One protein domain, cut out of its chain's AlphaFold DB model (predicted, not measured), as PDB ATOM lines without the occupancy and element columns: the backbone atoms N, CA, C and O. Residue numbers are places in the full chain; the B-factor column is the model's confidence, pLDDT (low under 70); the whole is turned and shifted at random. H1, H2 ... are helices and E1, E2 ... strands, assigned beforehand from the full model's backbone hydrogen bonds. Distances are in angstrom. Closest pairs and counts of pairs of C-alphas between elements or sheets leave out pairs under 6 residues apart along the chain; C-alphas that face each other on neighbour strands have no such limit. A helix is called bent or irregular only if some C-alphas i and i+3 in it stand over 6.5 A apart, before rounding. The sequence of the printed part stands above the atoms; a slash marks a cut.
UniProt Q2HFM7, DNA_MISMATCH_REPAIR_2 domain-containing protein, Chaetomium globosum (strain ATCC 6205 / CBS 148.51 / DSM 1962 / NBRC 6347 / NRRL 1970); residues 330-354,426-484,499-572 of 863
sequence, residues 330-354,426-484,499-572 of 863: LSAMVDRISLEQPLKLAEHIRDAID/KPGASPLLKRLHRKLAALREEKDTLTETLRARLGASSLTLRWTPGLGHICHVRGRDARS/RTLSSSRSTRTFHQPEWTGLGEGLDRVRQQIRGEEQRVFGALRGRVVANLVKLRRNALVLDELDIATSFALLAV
ATOM      1  N   LEU A 330      46.688 -10.601 -19.045       69.12
ATOM      2  CA  LEU A 330      45.744  -9.502 -18.767       69.12
ATOM      3  C   LEU A 330      44.692  -9.345 -19.879       69.12
ATOM      4  O   LEU A 330      43.535  -9.070 -19.581       69.12
ATOM      5  N   SER A 331      45.056  -9.587 -21.144       71.62
ATOM      6  CA  SER A 331      44.104  -9.518 -22.260       71.62
ATOM      7  C   SER A 331      43.006 -10.582 -22.160       71.62
ATOM      8  O   SER A 331      41.839 -10.246 -22.312       71.62
ATOM      9  N   ALA A 332      43.337 -11.821 -21.777       75.88
ATOM     10  CA  ALA A 332      42.338 -12.868 -21.552       75.88
ATOM     11  C   ALA A 332      41.392 -12.546 -20.375       75.88
ATOM     12  O   ALA A 332      40.241 -12.985 -20.357       75.88
ATOM     13  N   MET A 333      41.850 -11.767 -19.386       77.75
ATOM     14  CA  MET A 333      40.975 -11.270 -18.320       77.75
ATOM     15  C   MET A 333      40.021 -10.191 -18.836       77.75
ATOM     16  O   MET A 333      38.820 -10.287 -18.595       77.75
ATOM     17  N   VAL A 334      40.540  -9.212 -19.580       80.19
ATOM     18  CA  VAL A 334      39.758  -8.098 -20.134       80.19
ATOM     19  C   VAL A 334      38.698  -8.591 -21.125       80.19
ATOM     20  O   VAL A 334      37.563  -8.121 -21.071       80.19
ATOM     21  N   ASP A 335      39.008  -9.602 -21.939       83.06
ATOM     22  CA  ASP A 335      38.070 -10.184 -22.911       83.06
ATOM     23  C   ASP A 335      36.839 -10.844 -22.255       83.06
ATOM     24  O   ASP A 335      35.795 -11.001 -22.891       83.06
ATOM     25  N   ARG A 336      36.917 -11.213 -20.966       83.31
ATOM     26  CA  ARG A 336      35.773 -11.760 -20.210       83.31
ATOM     27  C   ARG A 336      34.788 -10.681 -19.744       83.31
ATOM     28  O   ARG A 336      33.667 -11.024 -19.357       83.31
ATOM     29  N   ILE A 337      35.170  -9.401 -19.759       85.12
ATOM     30  CA  ILE A 337      34.344  -8.305 -19.239       85.12
ATOM     31  C   ILE A 337      33.279  -7.915 -20.267       85.12
ATOM     32  O   ILE A 337      33.567  -7.549 -21.403       85.12
ATOM     33  N   SER A 338      32.011  -7.932 -19.854       85.00
ATOM     34  CA  SER A 338      30.880  -7.509 -20.688       85.00
ATOM     35  C   SER A 338      30.337  -6.154 -20.229       85.00
ATOM     36  O   SER A 338      29.550  -6.100 -19.282       85.00
ATOM     37  N   LEU A 339      30.720  -5.059 -20.896       85.12
ATOM     38  CA  LEU A 339      30.371  -3.693 -20.465       85.12
ATOM     39  C   LEU A 339      29.106  -3.106 -21.111       85.12
ATOM     40  O   LEU A 339      28.434  -2.301 -20.478       85.12
ATOM     41  N   GLU A 340      28.729  -3.516 -22.323       86.31
ATOM     42  CA  GLU A 340      27.711  -2.799 -23.114       86.31
ATOM     43  C   GLU A 340      26.340  -2.656 -22.431       86.31
ATOM     44  O   GLU A 340      25.730  -1.588 -22.455       86.31
ATOM     45  N   GLN A 341      25.814  -3.735 -21.843       84.56
ATOM     46  CA  GLN A 341      24.494  -3.707 -21.203       84.56
ATOM     47  C   GLN A 341      24.521  -3.112 -19.786       84.56
ATOM     48  O   GLN A 341      23.641  -2.301 -19.492       84.56
ATOM     49  N   PRO A 342      25.504  -3.445 -18.921       88.31
ATOM     50  CA  PRO A 342      25.670  -2.766 -17.639       88.31
ATOM     51  C   PRO A 342      25.871  -1.254 -17.765       88.31
ATOM     52  O   PRO A 342      25.303  -0.513 -16.971       88.31
ATOM     53  N   LEU A 343      26.614  -0.785 -18.773       89.06
ATOM     54  CA  LEU A 343      26.854   0.645 -18.977       89.06
ATOM     55  C   LEU A 343      25.562   1.385 -19.353       89.06
ATOM     56  O   LEU A 343      25.207   2.358 -18.697       89.06
ATOM     57  N   LYS A 344      24.782   0.842 -20.299       89.06
ATOM     58  CA  LYS A 344      23.439   1.361 -20.631       89.06
ATOM     59  C   LYS A 344      22.492   1.354 -19.431       89.06
ATOM     60  O   LYS A 344      21.615   2.203 -19.315       89.06
ATOM     61  N   LEU A 345      22.599   0.358 -18.549       88.75
ATOM     62  CA  LEU A 345      21.818   0.318 -17.313       88.75
ATOM     63  C   LEU A 345      22.260   1.423 -16.344       88.75
ATOM     64  O   LEU A 345      21.402   2.098 -15.786       88.75
ATOM     65  N   ALA A 346      23.566   1.619 -16.169       87.69
ATOM     66  CA  ALA A 346      24.121   2.655 -15.304       87.69
ATOM     67  C   ALA A 346      23.756   4.069 -15.785       87.69
ATOM     68  O   ALA A 346      23.418   4.919 -14.967       87.69
ATOM     69  N   GLU A 347      23.766   4.313 -17.098       88.75
ATOM     70  CA  GLU A 347      23.260   5.553 -17.702       88.75
ATOM     71  C   GLU A 347      21.782   5.771 -17.357       88.75
ATOM     72  O   GLU A 347      21.438   6.784 -16.759       88.75
ATOM     73  N   HIS A 348      20.921   4.774 -17.592       86.88
ATOM     74  CA  HIS A 348      19.501   4.884 -17.239       86.88
ATOM     75  C   HIS A 348      19.247   5.107 -15.743       86.88
ATOM     76  O   HIS A 348      18.289   5.789 -15.390       86.88
ATOM     77  N   ILE A 349      20.051   4.508 -14.859       87.69
ATOM     78  CA  ILE A 349      19.940   4.720 -13.410       87.69
ATOM     79  C   ILE A 349      20.306   6.166 -13.072       87.69
ATOM     80  O   ILE A 349      19.547   6.829 -12.375       87.69
ATOM     81  N   ARG A 350      21.415   6.674 -13.613       87.62
ATOM     82  CA  ARG A 350      21.892   8.043 -13.375       87.62
ATOM     83  C   ARG A 350      20.945   9.108 -13.927       87.62
ATOM     84  O   ARG A 350      20.786  10.166 -13.323       87.62
ATOM     85  N   ASP A 351      20.309   8.837 -15.061       87.88
ATOM     86  CA  ASP A 351      19.345   9.750 -15.682       87.88
ATOM     87  C   ASP A 351      17.992   9.753 -14.961       87.88
ATOM     88  O   ASP A 351      17.263  10.746 -15.014       87.88
ATOM     89  N   ALA A 352      17.646   8.656 -14.280       87.75
ATOM     90  CA  ALA A 352      16.368   8.508 -13.597       87.75
ATOM     91  C   ALA A 352      16.420   8.866 -12.106       87.75
ATOM     92  O   ALA A 352      15.480   9.486 -11.614       87.75
ATOM     93  N   ILE A 353      17.481   8.482 -11.394       87.44
ATOM     94  CA  ILE A 353      17.609   8.662  -9.943       87.44
ATOM     95  C   ILE A 353      18.283   9.999  -9.639       87.44
ATOM     96  O   ILE A 353      19.270  10.382 -10.270       87.44
ATOM     97  N   ASP A 354      17.726  10.708  -8.663       85.50
ATOM     98  CA  ASP A 354      18.336  11.882  -8.060       85.50
ATOM     99  C   ASP A 354      19.150  11.459  -6.828       85.50
ATOM    100  O   ASP A 354      18.596  11.093  -5.791       85.50
ATOM    101  N   LYS A 426      14.370  11.936 -10.759       87.50
ATOM    102  CA  LYS A 426      14.466  13.143 -11.576       87.50
ATOM    103  C   LYS A 426      13.148  13.379 -12.329       87.50
ATOM    104  O   LYS A 426      12.590  12.434 -12.897       87.50
ATOM    105  N   PRO A 427      12.703  14.641 -12.494       84.75
ATOM    106  CA  PRO A 427      11.507  14.984 -13.273       84.75
ATOM    107  C   PRO A 427      11.507  14.444 -14.714       84.75
ATOM    108  O   PRO A 427      10.446  14.241 -15.304       84.75
ATOM    109  N   GLY A 428      12.694  14.220 -15.292       85.56
ATOM    110  CA  GLY A 428      12.889  13.678 -16.639       85.56
ATOM    111  C   GLY A 428      12.819  12.152 -16.758       85.56
ATOM    112  O   GLY A 428      12.817  11.656 -17.881       85.56
ATOM    113  N   ALA A 429      12.724  11.407 -15.651       88.38
ATOM    114  CA  ALA A 429      12.809   9.943 -15.647       88.38
ATOM    115  C   ALA A 429      11.670   9.249 -16.422       88.38
ATOM    116  O   ALA A 429      11.844   8.161 -16.972       88.38
ATOM    117  N   SER A 430      10.488   9.871 -16.473       92.50
ATOM    118  CA  SER A 430       9.331   9.398 -17.240       92.50
ATOM    119  C   SER A 430       8.581  10.591 -17.846       92.50
ATOM    120  O   SER A 430       8.435  11.622 -17.182       92.50
ATOM    121  N   PRO A 431       8.039  10.473 -19.077       91.62
ATOM    122  CA  PRO A 431       7.188  11.509 -19.662       91.62
ATOM    123  C   PRO A 431       5.989  11.864 -18.774       91.62
ATOM    124  O   PRO A 431       5.568  13.024 -18.735       91.62
ATOM    125  N   LEU A 432       5.459  10.877 -18.038       92.12
ATOM    126  CA  LEU A 432       4.365  11.084 -17.095       92.12
ATOM    127  C   LEU A 432       4.829  11.895 -15.882       92.12
ATOM    128  O   LEU A 432       4.174  12.875 -15.537       92.12
ATOM    129  N   LEU A 433       5.985  11.556 -15.299       91.88
ATOM    130  CA  LEU A 433       6.569  12.289 -14.170       91.88
ATOM    131  C   LEU A 433       6.811  13.758 -14.550       91.88
ATOM    132  O   LEU A 433       6.391  14.665 -13.837       91.88
ATOM    133  N   LYS A 434       7.351  14.011 -15.751       92.94
ATOM    134  CA  LYS A 434       7.553  15.368 -16.286       92.94
ATOM    135  C   LYS A 434       6.248  16.157 -16.422       92.94
ATOM    136  O   LYS A 434       6.246  17.383 -16.296       92.94
ATOM    137  N   ARG A 435       5.134  15.496 -16.751       94.19
ATOM    138  CA  ARG A 435       3.806  16.133 -16.817       94.19
ATOM    139  C   ARG A 435       3.253  16.401 -15.417       94.19
ATOM    140  O   ARG A 435       2.707  17.477 -15.194       94.19
ATOM    141  N   LEU A 436       3.415  15.457 -14.492       93.31
ATOM    142  CA  LEU A 436       2.951  15.583 -13.112       93.31
ATOM    143  C   LEU A 436       3.718  16.666 -12.342       93.31
ATOM    144  O   LEU A 436       3.077  17.487 -11.699       93.31
ATOM    145  N   HIS A 437       5.044  16.762 -12.484       92.25
ATOM    146  CA  HIS A 437       5.832  17.844 -11.876       92.25
ATOM    147  C   HIS A 437       5.476  19.223 -12.446       92.25
ATOM    148  O   HIS A 437       5.386  20.182 -11.688       92.25
ATOM    149  N   ARG A 438       5.198  19.334 -13.755       93.75
ATOM    150  CA  ARG A 438       4.672  20.583 -14.340       93.75
ATOM    151  C   ARG A 438       3.307  20.954 -13.768       93.75
ATOM    152  O   ARG A 438       3.072  22.115 -13.465       93.75
ATOM    153  N   LYS A 439       2.426  19.967 -13.588       93.75
ATOM    154  CA  LYS A 439       1.119  20.176 -12.954       93.75
ATOM    155  C   LYS A 439       1.261  20.591 -11.486       93.75
ATOM    156  O   LYS A 439       0.542  21.475 -11.047       93.75
ATOM    157  N   LEU A 440       2.194  19.985 -10.748       92.19
ATOM    158  CA  LEU A 440       2.495  20.350  -9.364       92.19
ATOM    159  C   LEU A 440       3.026  21.787  -9.269       92.19
ATOM    160  O   LEU A 440       2.596  22.521  -8.391       92.19
ATOM    161  N   ALA A 441       3.913  22.197 -10.180       91.12
ATOM    162  CA  ALA A 441       4.425  23.566 -10.239       91.12
ATOM    163  C   ALA A 441       3.307  24.588 -10.508       91.12
ATOM    164  O   ALA A 441       3.218  25.575  -9.789       91.12
ATOM    165  N   ALA A 442       2.409  24.306 -11.457       93.81
ATOM    166  CA  ALA A 442       1.259  25.169 -11.737       93.81
ATOM    167  C   ALA A 442       0.310  25.300 -10.530       93.81
ATOM    168  O   ALA A 442      -0.114  26.399 -10.197       93.81
ATOM    169  N   LEU A 443       0.023  24.197  -9.825       92.06
ATOM    170  CA  LEU A 443      -0.804  24.229  -8.608       92.06
ATOM    171  C   LEU A 443      -0.117  24.960  -7.439       92.06
ATOM    172  O   LEU A 443      -0.796  25.499  -6.570       92.06
ATOM    173  N   ARG A 444       1.222  24.968  -7.389       89.75
ATOM    174  CA  ARG A 444       1.985  25.753  -6.404       89.75
ATOM    175  C   ARG A 444       1.903  27.251  -6.703       89.75
ATOM    176  O   ARG A 444       1.639  28.020  -5.793       89.75
ATOM    177  N   GLU A 445       2.019  27.643  -7.966       92.44
ATOM    178  CA  GLU A 445       1.808  29.034  -8.394       92.44
ATOM    179  C   GLU A 445       0.364  29.499  -8.112       92.44
ATOM    180  O   GLU A 445       0.131  30.597  -7.606       92.44
ATOM    181  N   GLU A 446      -0.623  28.624  -8.329       92.38
ATOM    182  CA  GLU A 446      -2.021  28.869  -7.952       92.38
ATOM    183  C   GLU A 446      -2.196  29.010  -6.425       92.38
ATOM    184  O   GLU A 446      -2.959  29.850  -5.951       92.38
ATOM    185  N   LYS A 447      -1.437  28.251  -5.622       89.50
ATOM    186  CA  LYS A 447      -1.423  28.389  -4.155       89.50
ATOM    187  C   LYS A 447      -0.841  29.736  -3.729       89.50
ATOM    188  O   LYS A 447      -1.372  30.359  -2.806       89.50
ATOM    189  N   ASP A 448       0.236  30.180  -4.364       90.00
ATOM    190  CA  ASP A 448       0.896  31.442  -4.023       90.00
ATOM    191  C   ASP A 448      -0.008  32.636  -4.362       90.00
ATOM    192  O   ASP A 448      -0.260  33.490  -3.508       90.00
ATOM    193  N   THR A 449      -0.621  32.624  -5.549       92.94
ATOM    194  CA  THR A 449      -1.608  33.640  -5.962       92.94
ATOM    195  C   THR A 449      -2.854  33.645  -5.067       92.94
ATOM    196  O   THR A 449      -3.323  34.715  -4.662       92.94
ATOM    197  N   LEU A 450      -3.363  32.472  -4.666       89.00
ATOM    198  CA  LEU A 450      -4.461  32.362  -3.701       89.00
ATOM    199  C   LEU A 450      -4.057  32.906  -2.323       89.00
ATOM    200  O   LEU A 450      -4.852  33.576  -1.663       89.00
ATOM    201  N   THR A 451      -2.817  32.666  -1.892       88.94
ATOM    202  CA  THR A 451      -2.294  33.189  -0.622       88.94
ATOM    203  C   THR A 451      -2.290  34.717  -0.622       88.94
ATOM    204  O   THR A 451      -2.735  35.328   0.350       88.94
ATOM    205  N   GLU A 452      -1.825  35.350  -1.700       89.94
ATOM    206  CA  GLU A 452      -1.824  36.811  -1.845       89.94
ATOM    207  C   GLU A 452      -3.243  37.386  -1.914       89.94
ATOM    208  O   GLU A 452      -3.559  38.353  -1.215       89.94
ATOM    209  N   THR A 453      -4.129  36.735  -2.670       88.88
ATOM    210  CA  THR A 453      -5.537  37.137  -2.805       88.88
ATOM    211  C   THR A 453      -6.266  37.075  -1.463       88.88
ATOM    212  O   THR A 453      -6.953  38.024  -1.079       88.88
ATOM    213  N   LEU A 454      -6.075  35.997  -0.695       85.25
ATOM    214  CA  LEU A 454      -6.671  35.842   0.635       85.25
ATOM    215  C   LEU A 454      -6.076  36.820   1.655       85.25
ATOM    216  O   LEU A 454      -6.810  37.319   2.509       85.25
ATOM    217  N   ARG A 455      -4.778  37.143   1.564       88.06
ATOM    218  CA  ARG A 455      -4.154  38.191   2.396       88.06
ATOM    219  C   ARG A 455      -4.784  39.559   2.145       88.06
ATOM    220  O   ARG A 455      -5.051  40.272   3.111       88.06
ATOM    221  N   ALA A 456      -5.044  39.900   0.882       85.88
ATOM    222  CA  ALA A 456      -5.692  41.151   0.499       85.88
ATOM    223  C   ALA A 456      -7.170  41.190   0.927       85.88
ATOM    224  O   ALA A 456      -7.585  42.147   1.577       85.88
ATOM    225  N   ARG A 457      -7.941  40.128   0.641       82.12
ATOM    226  CA  ARG A 457      -9.382  40.031   0.952       82.12
ATOM    227  C   ARG A 457      -9.671  40.066   2.452       82.12
ATOM    228  O   ARG A 457     -10.594  40.742   2.885       82.12
ATOM    229  N   LEU A 458      -8.873  39.355   3.250       77.31
ATOM    230  CA  LEU A 458      -9.079  39.242   4.699       77.31
ATOM    231  C   LEU A 458      -8.324  40.311   5.505       77.31
ATOM    232  O   LEU A 458      -8.430  40.330   6.731       77.31
ATOM    233  N   GLY A 459      -7.525  41.164   4.849       76.00
ATOM    234  CA  GLY A 459      -6.692  42.172   5.513       76.00
ATOM    235  C   GLY A 459      -5.665  41.583   6.491       76.00
ATOM    236  O   GLY A 459      -5.251  42.257   7.433       76.00
ATOM    237  N   ALA A 460      -5.274  40.318   6.303       80.12
ATOM    238  CA  ALA A 460      -4.451  39.553   7.237       80.12
ATOM    239  C   ALA A 460      -3.079  39.237   6.627       80.12
ATOM    240  O   ALA A 460      -2.891  38.212   5.974       80.12
ATOM    241  N   SER A 461      -2.094  40.101   6.880       80.19
ATOM    242  CA  SER A 461      -0.715  39.945   6.378       80.19
ATOM    243  C   SER A 461      -0.025  38.660   6.857       80.19
ATOM    244  O   SER A 461       0.817  38.091   6.164       80.19
ATOM    245  N   SER A 462      -0.408  38.167   8.037       83.88
ATOM    246  CA  SER A 462       0.171  36.977   8.672       83.88
ATOM    247  C   SER A 462      -0.447  35.643   8.227       83.88
ATOM    248  O   SER A 462      -0.083  34.599   8.780       83.88
ATOM    249  N   LEU A 463      -1.373  35.655   7.260       85.44
ATOM    250  CA  LEU A 463      -2.036  34.451   6.762       85.44
ATOM    251  C   LEU A 463      -1.039  33.510   6.072       85.44
ATOM    252  O   LEU A 463      -0.260  33.905   5.196       85.44
ATOM    253  N   THR A 464      -1.081  32.245   6.487       86.62
ATOM    254  CA  THR A 464      -0.314  31.138   5.913       86.62
ATOM    255  C   THR A 464      -1.239  29.962   5.633       86.62
ATOM    256  O   THR A 464      -2.003  29.553   6.510       86.62
ATOM    257  N   LEU A 465      -1.161  29.429   4.418       86.44
ATOM    258  CA  LEU A 465      -1.830  28.193   4.026       86.44
ATOM    259  C   LEU A 465      -0.979  27.015   4.505       86.44
ATOM    260  O   LEU A 465       0.235  27.021   4.299       86.44
ATOM    261  N   ARG A 466      -1.586  26.080   5.243       85.00
ATOM    262  CA  ARG A 466      -0.889  24.928   5.827       85.00
ATOM    263  C   ARG A 466      -1.776  23.692   5.834       85.00
ATOM    264  O   ARG A 466      -2.982  23.783   6.053       85.00
ATOM    265  N   TRP A 467      -1.151  22.534   5.734       84.06
ATOM    266  CA  TRP A 467      -1.735  21.244   6.036       84.06
ATOM    267  C   TRP A 467      -1.355  20.827   7.456       84.06
ATOM    268  O   TRP A 467      -0.242  21.064   7.928       84.06
ATOM    269  N   THR A 468      -2.291  20.234   8.189       80.56
ATOM    270  CA  THR A 468      -2.026  19.693   9.528       80.56
ATOM    271  C   THR A 468      -2.689  18.326   9.677       80.56
ATOM    272  O   THR A 468      -3.880  18.202   9.371       80.56
ATOM    273  N   PRO A 469      -1.971  17.298  10.177       74.56
ATOM    274  CA  PRO A 469      -2.554  15.984  10.427       74.56
ATOM    275  C   PRO A 469      -3.835  16.085  11.270       74.56
ATOM    276  O   PRO A 469      -3.856  16.745  12.307       74.56
ATOM    277  N   GLY A 470      -4.923  15.465  10.810       77.31
ATOM    278  CA  GLY A 470      -6.233  15.472  11.480       77.31
ATOM    279  C   GLY A 470      -7.126  16.684  11.180       77.31
ATOM    280  O   GLY A 470      -8.344  16.527  11.166       77.31
ATOM    281  N   LEU A 471      -6.555  17.859  10.887       79.50
ATOM    282  CA  LEU A 471      -7.309  19.066  10.507       79.50
ATOM    283  C   LEU A 471      -7.316  19.324   8.995       79.50
ATOM    284  O   LEU A 471      -8.114  20.127   8.530       79.50
ATOM    285  N   GLY A 472      -6.466  18.651   8.220       83.31
ATOM    286  CA  GLY A 472      -6.394  18.809   6.768       83.31
ATOM    287  C   GLY A 472      -5.853  20.176   6.344       83.31
ATOM    288  O   GLY A 472      -5.007  20.761   7.024       83.31
ATOM    289  N   HIS A 473      -6.331  20.667   5.200       87.25
ATOM    290  CA  HIS A 473      -5.936  21.952   4.615       87.25
ATOM    291  C   HIS A 473      -6.618  23.115   5.340       87.25
ATOM    292  O   HIS A 473      -7.840  23.284   5.284       87.25
ATOM    293  N   ILE A 474      -5.818  23.918   6.044       87.38
ATOM    294  CA  ILE A 474      -6.277  25.006   6.911       87.38
ATOM    295  C   ILE A 474      -5.578  26.332   6.593       87.38
ATOM    296  O   ILE A 474      -4.414  26.385   6.197       87.38
ATOM    297  N   CYS A 475      -6.296  27.430   6.817       87.06
ATOM    298  CA  CYS A 475      -5.734  28.776   6.829       87.06
ATOM    299  C   CYS A 475      -5.340  29.131   8.266       87.06
ATOM    300  O   CYS A 475      -6.177  29.076   9.171       87.06
ATOM    301  N   HIS A 476      -4.078  29.504   8.482       86.62
ATOM    302  CA  HIS A 476      -3.545  29.860   9.796       86.62
ATOM    303  C   HIS A 476      -3.079  31.318   9.834       86.62
ATOM    304  O   HIS A 476      -2.206  31.718   9.061       86.62
ATOM    305  N   VAL A 477      -3.628  32.093  10.772       86.38
ATOM    306  CA  VAL A 477      -3.359  33.528  10.975       86.38
ATOM    307  C   VAL A 477      -2.782  33.752  12.377       86.38
ATOM    308  O   VAL A 477      -3.196  33.089  13.335       86.38
ATOM    309  N   ARG A 478      -1.818  34.675  12.525       83.38
ATOM    310  CA  ARG A 478      -1.080  34.904  13.785       83.38
ATOM    311  C   ARG A 478      -1.122  36.367  14.243       83.38
ATOM    312  O   ARG A 478      -1.181  37.293  13.449       83.38
ATOM    313  N   GLY A 479      -0.997  36.593  15.548       78.81
ATOM    314  CA  GLY A 479      -0.720  37.917  16.111       78.81
ATOM    315  C   GLY A 479      -1.927  38.860  16.128       78.81
ATOM    316  O   GLY A 479      -2.991  38.502  16.631       78.81
ATOM    317  N   ARG A 480      -1.735  40.100  15.655       69.94
ATOM    318  CA  ARG A 480      -2.756  41.166  15.698       69.94
ATOM    319  C   ARG A 480      -3.941  40.849  14.774       69.94
ATOM    320  O   ARG A 480      -5.080  41.069  15.171       69.94
ATOM    321  N   ASP A 481      -3.663  40.215  13.638       69.88
ATOM    322  CA  ASP A 481      -4.644  39.812  12.621       69.88
ATOM    323  C   ASP A 481      -5.584  38.694  13.109       69.88
ATOM    324  O   ASP A 481      -6.685  38.537  12.598       69.88
ATOM    325  N   ALA A 482      -5.193  37.931  14.139       67.94
ATOM    326  CA  ALA A 482      -6.052  36.904  14.734       67.94
ATOM    327  C   ALA A 482      -7.223  37.496  15.547       67.94
ATOM    328  O   ALA A 482      -8.188  36.787  15.833       67.94
ATOM    329  N   ARG A 483      -7.134  38.779  15.941       64.44
ATOM    330  CA  ARG A 483      -8.142  39.472  16.764       64.44
ATOM    331  C   ARG A 483      -9.194  40.208  15.943       64.44
ATOM    332  O   ARG A 483     -10.283  40.439  16.458       64.44
ATOM    333  N   SER A 484      -8.881  40.566  14.701       62.12
ATOM    334  CA  SER A 484      -9.843  41.184  13.793       62.12
ATOM    335  C   SER A 484     -10.751  40.087  13.222       62.12
ATOM    336  O   SER A 484     -10.242  39.143  12.609       62.12
ATOM    337  N   ARG A 499     -15.659  28.287   7.870       69.62
ATOM    338  CA  ARG A 499     -15.790  27.455   9.077       69.62
ATOM    339  C   ARG A 499     -14.552  27.595   9.963       69.62
ATOM    340  O   ARG A 499     -13.485  27.060   9.662       69.62
ATOM    341  N   THR A 500     -14.691  28.305  11.081       73.31
ATOM    342  CA  THR A 500     -13.606  28.470  12.066       73.31
ATOM    343  C   THR A 500     -13.460  27.203  12.916       73.31
ATOM    344  O   THR A 500     -14.448  26.709  13.452       73.31
ATOM    345  N   LEU A 501     -12.236  26.670  13.026       72.75
ATOM    346  CA  LEU A 501     -11.934  25.444  13.779       72.75
ATOM    347  C   LEU A 501     -11.471  25.746  15.201       72.75
ATOM    348  O   LEU A 501     -11.991  25.193  16.165       72.75
ATOM    349  N   SER A 502     -10.480  26.629  15.335       75.25
ATOM    350  CA  SER A 502      -9.987  27.079  16.632       75.25
ATOM    351  C   SER A 502      -9.585  28.547  16.573       75.25
ATOM    352  O   SER A 502      -9.060  29.046  15.573       75.25
ATOM    353  N   SER A 503      -9.878  29.257  17.656       74.94
ATOM    354  CA  SER A 503      -9.559  30.668  17.823       74.94
ATOM    355  C   SER A 503      -8.961  30.866  19.210       74.94
ATOM    356  O   SER A 503      -9.541  30.449  20.210       74.94
ATOM    357  N   SER A 504      -7.778  31.469  19.268       76.56
ATOM    358  CA  SER A 504      -7.051  31.814  20.487       76.56
ATOM    359  C   SER A 504      -6.612  33.282  20.432       76.56
ATOM    360  O   SER A 504      -6.600  33.909  19.376       76.56
ATOM    361  N   ARG A 505      -6.192  33.851  21.571       65.50
ATOM    362  CA  ARG A 505      -5.760  35.263  21.695       65.50
ATOM    363  C   ARG A 505      -4.591  35.659  20.779       65.50
ATOM    364  O   ARG A 505      -4.350  36.857  20.597       65.50
ATOM    365  N   SER A 506      -3.845  34.674  20.277       75.12
ATOM    366  CA  SER A 506      -2.634  34.833  19.463       75.12
ATOM    367  C   SER A 506      -2.713  34.184  18.080       75.12
ATOM    368  O   SER A 506      -1.870  34.488  17.236       75.12
ATOM    369  N   THR A 507      -3.667  33.281  17.839       82.44
ATOM    370  CA  THR A 507      -3.743  32.489  16.603       82.44
ATOM    371  C   THR A 507      -5.182  32.152  16.257       82.44
ATOM    372  O   THR A 507      -5.992  31.893  17.145       82.44
ATOM    373  N   ARG A 508      -5.497  32.135  14.965       82.12
ATOM    374  CA  ARG A 508      -6.813  31.751  14.459       82.12
ATOM    375  C   ARG A 508      -6.649  30.812  13.273       82.12
ATOM    376  O   ARG A 508      -5.855  31.087  12.374       82.12
ATOM    377  N   THR A 509      -7.417  29.727  13.286       85.56
ATOM    378  CA  THR A 509      -7.387  28.685  12.262       85.56
ATOM    379  C   THR A 509      -8.794  28.433  11.731       85.56
ATOM    380  O   THR A 509      -9.731  28.199  12.500       85.56
ATOM    381  N   PHE A 510      -8.955  28.469  10.411       86.00
ATOM    382  CA  PHE A 510     -10.240  28.257   9.743       86.00
ATOM    383  C   PHE A 510     -10.066  27.522   8.413       86.00
ATOM    384  O   PHE A 510      -8.969  27.476   7.853       86.00
ATOM    385  N   HIS A 511     -11.157  26.949   7.917       85.06
ATOM    386  CA  HIS A 511     -11.216  26.364   6.583       85.06
ATOM    387  C   HIS A 511     -11.712  27.375   5.558       85.06
ATOM    388  O   HIS A 511     -12.674  28.097   5.816       85.06
ATOM    389  N   GLN A 512     -11.080  27.347   4.387       84.81
ATOM    390  CA  GLN A 512     -11.501  28.071   3.196       84.81
ATOM    391  C   GLN A 512     -11.743  27.043   2.080       84.81
ATOM    392  O   GLN A 512     -10.797  26.327   1.746       84.81
ATOM    393  N   PRO A 513     -12.953  26.950   1.495       84.56
ATOM    394  CA  PRO A 513     -13.265  25.955   0.463       84.56
ATOM    395  C   PRO A 513     -12.309  25.979  -0.740       84.56
ATOM    396  O   PRO A 513     -11.890  24.921  -1.205       84.56
ATOM    397  N   GLU A 514     -11.906  27.173  -1.188       87.19
ATOM    398  CA  GLU A 514     -10.946  27.379  -2.286       87.19
ATOM    399  C   GLU A 514      -9.574  26.751  -1.974       87.19
ATOM    400  O   GLU A 514      -9.013  26.031  -2.800       87.19
ATOM    401  N   TRP A 515      -9.062  26.950  -0.751       88.50
ATOM    402  CA  TRP A 515      -7.801  26.342  -0.311       88.50
ATOM    403  C   TRP A 515      -7.936  24.834  -0.123       88.50
ATOM    404  O   TRP A 515      -7.063  24.090  -0.557       88.50
ATOM    405  N   THR A 516      -9.029  24.363   0.484       87.88
ATOM    406  CA  THR A 516      -9.245  22.927   0.695       87.88
ATOM    407  C   THR A 516      -9.256  22.170  -0.635       87.88
ATOM    408  O   THR A 516      -8.579  21.152  -0.756       87.88
ATOM    409  N   GLY A 517      -9.953  22.689  -1.653       88.44
ATOM    410  CA  GLY A 517      -9.987  22.079  -2.985       88.44
ATOM    411  C   GLY A 517      -8.625  22.085  -3.688       88.44
ATOM    412  O   GLY A 517      -8.216  21.067  -4.256       88.44
ATOM    413  N   LEU A 518      -7.892  23.201  -3.610       90.56
ATOM    414  CA  LEU A 518      -6.547  23.306  -4.181       90.56
ATOM    415  C   LEU A 518      -5.549  22.372  -3.475       90.56
ATOM    416  O   LEU A 518      -4.776  21.671  -4.132       90.56
ATOM    417  N   GLY A 519      -5.609  22.308  -2.144       87.94
ATOM    418  CA  GLY A 519      -4.797  21.430  -1.307       87.94
ATOM    419  C   GLY A 519      -5.045  19.945  -1.591       87.94
ATOM    420  O   GLY A 519      -4.096  19.187  -1.786       87.94
ATOM    421  N   GLU A 520      -6.306  19.521  -1.721       88.62
ATOM    422  CA  GLU A 520      -6.644  18.156  -2.154       88.62
ATOM    423  C   GLU A 520      -6.117  17.850  -3.568       88.62
ATOM    424  O   GLU A 520      -5.688  16.727  -3.860       88.62
ATOM    425  N   GLY A 521      -6.126  18.849  -4.457       90.12
ATOM    426  CA  GLY A 521      -5.526  18.769  -5.786       90.12
ATOM    427  C   GLY A 521      -4.012  18.540  -5.740       90.12
ATOM    428  O   GLY A 521      -3.509  17.653  -6.441       90.12
ATOM    429  N   LEU A 522      -3.301  19.289  -4.891       89.06
ATOM    430  CA  LEU A 522      -1.867  19.123  -4.634       89.06
ATOM    431  C   LEU A 522      -1.560  17.716  -4.111       89.06
ATOM    432  O   LEU A 522      -0.713  17.025  -4.680       89.06
ATOM    433  N   ASP A 523      -2.293  17.247  -3.101       87.81
ATOM    434  CA  ASP A 523      -2.090  15.922  -2.504       87.81
ATOM    435  C   ASP A 523      -2.359  14.787  -3.492       87.81
ATOM    436  O   ASP A 523      -1.598  13.818  -3.562       87.81
ATOM    437  N   ARG A 524      -3.390  14.920  -4.333       90.44
ATOM    438  CA  ARG A 524      -3.677  13.943  -5.390       90.44
ATOM    439  C   ARG A 524      -2.535  13.860  -6.400       90.44
ATOM    440  O   ARG A 524      -2.158  12.760  -6.803       90.44
ATOM    441  N   VAL A 525      -1.975  14.997  -6.816       91.94
ATOM    442  CA  VAL A 525      -0.829  15.019  -7.739       91.94
ATOM    443  C   VAL A 525       0.421  14.452  -7.065       91.94
ATOM    444  O   VAL A 525       1.113  13.649  -7.688       91.94
ATOM    445  N   ARG A 526       0.678  14.772  -5.790       89.69
ATOM    446  CA  ARG A 526       1.777  14.181  -5.004       89.69
ATOM    447  C   ARG A 526       1.671  12.657  -4.944       89.69
ATOM    448  O   ARG A 526       2.634  11.964  -5.261       89.69
ATOM    449  N   GLN A 527       0.495  12.117  -4.623       88.19
ATOM    450  CA  GLN A 527       0.259  10.669  -4.605       88.19
ATOM    451  C   GLN A 527       0.464  10.029  -5.986       88.19
ATOM    452  O   GLN A 527       1.050   8.953  -6.087       88.19
ATOM    453  N   GLN A 528       0.034  10.700  -7.060       92.00
ATOM    454  CA  GLN A 528       0.280  10.243  -8.431       92.00
ATOM    455  C   GLN A 528       1.772  10.226  -8.780       92.00
ATOM    456  O   GLN A 528       2.227   9.271  -9.409       92.00
ATOM    457  N   ILE A 529       2.538  11.237  -8.353       91.12
ATOM    458  CA  ILE A 529       3.999  11.268  -8.515       91.12
ATOM    459  C   ILE A 529       4.617  10.084  -7.775       91.12
ATOM    460  O   ILE A 529       5.330   9.309  -8.401       91.12
ATOM    461  N   ARG A 530       4.274   9.867  -6.497       88.75
ATOM    462  CA  ARG A 530       4.787   8.733  -5.706       88.75
ATOM    463  C   ARG A 530       4.457   7.375  -6.336       88.75
ATOM    464  O   ARG A 530       5.309   6.489  -6.374       88.75
ATOM    465  N   GLY A 531       3.247   7.209  -6.870       89.62
ATOM    466  CA  GLY A 531       2.854   5.989  -7.579       89.62
ATOM    467  C   GLY A 531       3.686   5.741  -8.843       89.62
ATOM    468  O   GLY A 531       4.134   4.619  -9.087       89.62
ATOM    469  N   GLU A 532       3.936   6.790  -9.629       91.56
ATOM    470  CA  GLU A 532       4.773   6.703 -10.828       91.56
ATOM    471  C   GLU A 532       6.261   6.510 -10.486       91.56
ATOM    472  O   GLU A 532       6.919   5.702 -11.141       91.56
ATOM    473  N   GLU A 533       6.782   7.160  -9.437       89.94
ATOM    474  CA  GLU A 533       8.133   6.921  -8.907       89.94
ATOM    475  C   GLU A 533       8.318   5.437  -8.570       89.94
ATOM    476  O   GLU A 533       9.266   4.809  -9.046       89.94
ATOM    477  N   GLN A 534       7.373   4.843  -7.832       87.88
ATOM    478  CA  GLN A 534       7.420   3.428  -7.460       87.88
ATOM    479  C   GLN A 534       7.385   2.506  -8.688       87.88
ATOM    480  O   GLN A 534       8.077   1.481  -8.729       87.88
ATOM    481  N   ARG A 535       6.616   2.871  -9.722       91.25
ATOM    482  CA  ARG A 535       6.547   2.126 -10.987       91.25
ATOM    483  C   ARG A 535       7.871   2.186 -11.752       91.25
ATOM    484  O   ARG A 535       8.358   1.148 -12.208       91.25
ATOM    485  N   VAL A 536       8.455   3.378 -11.895       90.56
ATOM    486  CA  VAL A 536       9.751   3.588 -12.567       90.56
ATOM    487  C   VAL A 536      10.864   2.870 -11.803       90.56
ATOM    488  O   VAL A 536      11.647   2.138 -12.411       90.56
ATOM    489  N   PHE A 537      10.878   2.979 -10.474       88.81
ATOM    490  CA  PHE A 537      11.824   2.277  -9.610       88.81
ATOM    491  C   PHE A 537      11.717   0.753  -9.764       88.81
ATOM    492  O   PHE A 537      12.720   0.067  -9.966       88.81
ATOM    493  N   GLY A 538      10.494   0.211  -9.765       87.88
ATOM    494  CA  GLY A 538      10.246  -1.211 -10.006       87.88
ATOM    495  C   GLY A 538      10.749  -1.689 -11.373       87.88
ATOM    496  O   GLY A 538      11.334  -2.772 -11.473       87.88
ATOM    497  N   ALA A 539      10.586  -0.871 -12.418       90.00
ATOM    498  CA  ALA A 539      11.093  -1.167 -13.758       90.00
ATOM    499  C   ALA A 539      12.632  -1.159 -13.817       90.00
ATOM    500  O   ALA A 539      13.222  -2.070 -14.407       90.00
ATOM    501  N   LEU A 540      13.290  -0.182 -13.180       90.31
ATOM    502  CA  LEU A 540      14.752  -0.140 -13.055       90.31
ATOM    503  C   LEU A 540      15.276  -1.373 -12.312       90.31
ATOM    504  O   LEU A 540      16.176  -2.050 -12.811       90.31
ATOM    505  N   ARG A 541      14.644  -1.745 -11.192       88.81
ATOM    506  CA  ARG A 541      14.978  -2.963 -10.439       88.81
ATOM    507  C   ARG A 541      14.877  -4.219 -11.308       88.81
ATOM    508  O   ARG A 541      15.773  -5.058 -11.280       88.81
ATOM    509  N   GLY A 542      13.834  -4.334 -12.133       86.88
ATOM    510  CA  GLY A 542      13.697  -5.436 -13.092       86.88
ATOM    511  C   GLY A 542      14.853  -5.510 -14.100       86.88
ATOM    512  O   GLY A 542      15.355  -6.597 -14.390       86.88
ATOM    513  N   ARG A 543      15.338  -4.360 -14.588       88.69
ATOM    514  CA  ARG A 543      16.502  -4.294 -15.493       88.69
ATOM    515  C   ARG A 543      17.812  -4.673 -14.798       88.69
ATOM    516  O   ARG A 543      18.654  -5.315 -15.431       88.69
ATOM    517  N   VAL A 544      17.979  -4.325 -13.519       88.69
ATOM    518  CA  VAL A 544      19.122  -4.766 -12.699       88.69
ATOM    519  C   VAL A 544      19.120  -6.288 -12.564       88.69
ATOM    520  O   VAL A 544      20.129  -6.928 -12.853       88.69
ATOM    521  N   VAL A 545      17.968  -6.885 -12.237       87.00
ATOM    522  CA  VAL A 545      17.822  -8.347 -12.125       87.00
ATOM    523  C   VAL A 545      18.145  -9.049 -13.449       87.00
ATOM    524  O   VAL A 545      18.855 -10.052 -13.452       87.00
ATOM    525  N   ALA A 546      17.713  -8.499 -14.588       87.81
ATOM    526  CA  ALA A 546      18.037  -9.054 -15.905       87.81
ATOM    527  C   ALA A 546      19.548  -9.036 -16.223       87.81
ATOM    528  O   ALA A 546      20.042  -9.910 -16.936       87.81
ATOM    529  N   ASN A 547      20.295  -8.071 -15.676       87.94
ATOM    530  CA  ASN A 547      21.745  -7.951 -15.852       87.94
ATOM    531  C   ASN A 547      22.561  -8.620 -14.733       87.94
ATOM    532  O   ASN A 547      23.790  -8.619 -14.808       87.94
ATOM    533  N   LEU A 548      21.916  -9.240 -13.737       85.56
ATOM    534  CA  LEU A 548      22.567  -9.775 -12.536       85.56
ATOM    535  C   LEU A 548      23.740 -10.711 -12.852       85.56
ATOM    536  O   LEU A 548      24.810 -10.589 -12.261       85.56
ATOM    537  N   VAL A 549      23.568 -11.626 -13.810       86.81
ATOM    538  CA  VAL A 549      24.620 -12.586 -14.192       86.81
ATOM    539  C   VAL A 549      25.843 -11.871 -14.773       86.81
ATOM    540  O   VAL A 549      26.973 -12.259 -14.492       86.81
ATOM    541  N   LYS A 550      25.631 -10.817 -15.567       86.94
ATOM    542  CA  LYS A 550      26.714 -10.039 -16.189       86.94
ATOM    543  C   LYS A 550      27.446  -9.199 -15.152       86.94
ATOM    544  O   LYS A 550      28.669  -9.189 -15.145       86.94
ATOM    545  N   LEU A 551      26.700  -8.576 -14.240       85.81
ATOM    546  CA  LEU A 551      27.260  -7.815 -13.125       85.81
ATOM    547  C   LEU A 551      28.121  -8.703 -12.220       85.81
ATOM    548  O   LEU A 551      29.256  -8.343 -11.934       85.81
ATOM    549  N   ARG A 552      27.638  -9.898 -11.854       84.75
ATOM    550  CA  ARG A 552      28.412 -10.861 -11.051       84.75
ATOM    551  C   ARG A 552      29.681 -11.335 -11.757       84.75
ATOM    552  O   ARG A 552      30.726 -11.415 -11.129       84.75
ATOM    553  N   ARG A 553      29.609 -11.626 -13.061       86.44
ATOM    554  CA  ARG A 553      30.794 -12.005 -13.850       86.44
ATOM    555  C   ARG A 553      31.819 -10.878 -13.915       86.44
ATOM    556  O   ARG A 553      32.997 -11.135 -13.714       86.44
ATOM    557  N   ASN A 554      31.373  -9.647 -14.162       88.94
ATOM    558  CA  ASN A 554      32.263  -8.491 -14.188       88.94
ATOM    559  C   ASN A 554      32.897  -8.248 -12.812       88.94
ATOM    560  O   ASN A 554      34.083  -7.962 -12.763       88.94
ATOM    561  N   ALA A 555      32.141  -8.409 -11.718       87.00
ATOM    562  CA  ALA A 555      32.671  -8.294 -10.361       87.00
ATOM    563  C   ALA A 555      33.815  -9.289 -10.112       87.00
ATOM    564  O   ALA A 555      34.889  -8.860  -9.721       87.00
ATOM    565  N   LEU A 556      33.642 -10.567 -10.471       85.69
ATOM    566  CA  LEU A 556      34.711 -11.569 -10.340       85.69
ATOM    567  C   LEU A 556      35.972 -11.195 -11.130       85.69
ATOM    568  O   LEU A 556      37.080 -11.341 -10.631       85.69
ATOM    569  N   VAL A 557      35.821 -10.685 -12.357       87.44
ATOM    570  CA  VAL A 557      36.982 -10.254 -13.153       87.44
ATOM    571  C   VAL A 557      37.647  -9.014 -12.550       87.44
ATOM    572  O   VAL A 557      38.869  -8.914 -12.574       87.44
ATOM    573  N   LEU A 558      36.870  -8.077 -12.001       87.81
ATOM    574  CA  LEU A 558      37.411  -6.918 -11.286       87.81
ATOM    575  C   LEU A 558      38.158  -7.341 -10.017       87.81
ATOM    576  O   LEU A 558      39.222  -6.795  -9.751       87.81
ATOM    577  N   ASP A 559      37.649  -8.338  -9.292       87.69
ATOM    578  CA  ASP A 559      38.307  -8.912  -8.117       87.69
ATOM    579  C   ASP A 559      39.640  -9.581  -8.508       87.69
ATOM    580  O   ASP A 559      40.664  -9.345  -7.870       87.69
ATOM    581  N   GLU A 560      39.674 -10.347  -9.608       87.12
ATOM    582  CA  GLU A 560      40.914 -10.925 -10.153       87.12
ATOM    583  C   GLU A 560      41.923  -9.844 -10.595       87.12
ATOM    584  O   GLU A 560      43.127  -9.975 -10.361       87.12
ATOM    585  N   LEU A 561      41.449  -8.756 -11.215       88.75
ATOM    586  CA  LEU A 561      42.289  -7.623 -11.618       88.75
ATOM    587  C   LEU A 561      42.850  -6.864 -10.407       88.75
ATOM    588  O   LEU A 561      44.011  -6.453 -10.429       88.75
ATOM    589  N   ASP A 562      42.059  -6.693  -9.350       90.19
ATOM    590  CA  ASP A 562      42.501  -6.087  -8.090       90.19
ATOM    591  C   ASP A 562      43.600  -6.936  -7.431       90.19
ATOM    592  O   ASP A 562      44.634  -6.411  -7.024       90.19
ATOM    593  N   ILE A 563      43.467  -8.266  -7.434       88.69
ATOM    594  CA  ILE A 563      44.533  -9.165  -6.958       88.69
ATOM    595  C   ILE A 563      45.791  -9.040  -7.822       88.69
ATOM    596  O   ILE A 563      46.892  -8.883  -7.291       88.69
ATOM    597  N   ALA A 564      45.657  -9.077  -9.150       88.25
ATOM    598  CA  ALA A 564      46.801  -8.997 -10.057       88.25
ATOM    599  C   ALA A 564      47.560  -7.664  -9.921       88.25
ATOM    600  O   ALA A 564      48.793  -7.644  -9.891       88.25
ATOM    601  N   THR A 565      46.834  -6.550  -9.800       88.69
ATOM    602  CA  THR A 565      47.426  -5.222  -9.572       88.69
ATOM    603  C   THR A 565      48.038  -5.108  -8.176       88.69
ATOM    604  O   THR A 565      49.145  -4.585  -8.049       88.69
ATOM    605  N   SER A 566      47.398  -5.684  -7.153       89.31
ATOM    606  CA  SER A 566      47.947  -5.806  -5.797       89.31
ATOM    607  C   SER A 566      49.270  -6.581  -5.785       89.31
ATOM    608  O   SER A 566      50.224  -6.144  -5.146       89.31
ATOM    609  N   PHE A 567      49.366  -7.713  -6.490       90.56
ATOM    610  CA  PHE A 567      50.607  -8.493  -6.586       90.56
ATOM    611  C   PHE A 567      51.703  -7.759  -7.357       90.56
ATOM    612  O   PHE A 567      52.863  -7.808  -6.952       90.56
ATOM    613  N   ALA A 568      51.353  -7.051  -8.432       90.06
ATOM    614  CA  ALA A 568      52.310  -6.240  -9.180       90.06
ATOM    615  C   ALA A 568      52.876  -5.097  -8.323       90.06
ATOM    616  O   ALA A 568      54.084  -4.866  -8.330       90.06
ATOM    617  N   LEU A 569      52.022  -4.419  -7.548       90.81
ATOM    618  CA  LEU A 569      52.452  -3.377  -6.618       90.81
ATOM    619  C   LEU A 569      53.372  -3.950  -5.535       90.81
ATOM    620  O   LEU A 569      54.476  -3.445  -5.338       90.81
ATOM    621  N   LEU A 570      52.960  -5.049  -4.896       90.25
ATOM    622  CA  LEU A 570      53.751  -5.727  -3.870       90.25
ATOM    623  C   LEU A 570      55.124  -6.168  -4.401       90.25
ATOM    624  O   LEU A 570      56.135  -6.027  -3.714       90.25
ATOM    625  N   ALA A 571      55.171  -6.667  -5.639       91.19
ATOM    626  CA  ALA A 571      56.407  -7.077  -6.285       91.19
ATOM    627  C   ALA A 571      57.411  -5.933  -6.443       91.19
ATOM    628  O   ALA A 571      58.606  -6.143  -6.234       91.19
ATOM    629  N   VAL A 572      56.932  -4.734  -6.778       91.44
ATOM    630  CA  VAL A 572      57.773  -3.538  -6.900       91.44
ATOM    631  C   VAL A 572      58.194  -3.022  -5.523       91.44
ATOM    632  O   VAL A 572      59.368  -2.723  -5.331       91.44
TER     633      VAL A 572
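AT A GLANCE: This is residues 330 to 354, 426 to 484 and 499 to 572 of the 863 residues of the protein "DNA_MISMATCH_REPAIR_2 domain-containing protein" of Chaetomium globosum (strain ATCC 6205 / CBS 148.51 / DSM 1962 / NBRC 6347 / NRRL 1970) (UniProt Q2HFM7). This is a long, thin, bent shape built along one very long helix, H5: its arm H5a makes the long shaft, with H3 running beside it the opposite way, and its arm H5b turns off at one end. A small, strongly twisted sheet packs on H3 and H5a at the other end, while H2 and H1 follow H5 toward its bend and H5b; residues 565 to 572 stick out. The 158 printed residues hold five named helices and four named strands, in the order H1 H2 H3 E1 E2 H4 E3 E4 H5, of mixed class; the sheet order is E1 E2 E4 E3, antiparallel throughout. The whole is extended, with a radius of gyration of the C-alphas of 27.4 A and spans of 83 by 36 by 25 A.

IN THESE COORDINATES: Find C-alpha 330 at (45.744, -9.502, -18.767), where H1 begins; it ends at residue 334. H2 is residues 340 to 352, and H3, residues 431 to 457, runs 38.9 A from C-alpha 431 at (7.188, 11.509, -19.662). Next come E1, residues 464 to 468, E2, residues 472 to 478, H4, residues 479 to 482, E3, residues 499 to 503, and E4, residues 507 to 511. H5, residues 513 to 572, was assigned as one helix by its hydrogen bonds but is bent, with C-alphas 546 and 549 7.7 A apart. Its arm H5a, residues 513 to 546, is 49.7 A long; H5b, residues 549 to 572, is 35.1 A long and ends at (57.773, -3.538, -6.900).

HOW THE PARTS SIT: Begin at the hub, H5, whose arms stand at a steep tilt of 67 degrees, only just short of about perpendicular. H3 touches H5a, opposite ways at a shallow tilt of 20 degrees, with C-alphas 433 and 529 closest at 6.3 A. H2 only just touches H5a, with 3 pairs of C-alphas within 8 A, through residues 345 to 349 and 540 to 544 alone; the closest are C-alphas 349 and 540, 7.1 A. H1 only just touches H5b, with 3 such pairs, at residues 557 to 561 of H5b alone; C-alphas 333 and 557 are closest, 6.6 A. H3 and H5a make two layers with the sheet, helices on one face of it; H5a has a height over the sheet of 11.2 A. Look at N 466 and O 474, 3.0 A, in the hairpin E1 and E2; at N 475 and O 510, 2.9 A, between E2 and E4; and at N 509 and O 502, 2.9 A, in the hairpin E3 and E4. H4 only grazes the sheet. In H1, H2, H3, H5a and H5b every O i to N i+4 pair is within hydrogen-bond range; H4 is too short for one.

THE WHOLE: The farthest C-alphas, of Ser 484 and Ala 571, are 84.4 A apart. Residues 355 to 425 and 485 to 498 are not printed; the C-alphas across these cuts are 5.4 A and 15.7 A apart. Of the links that are printed whole, none is long. Mean pLDDT of the printed part is 85.8; residues 330, 480 to 484, 499 and 505 are under 70.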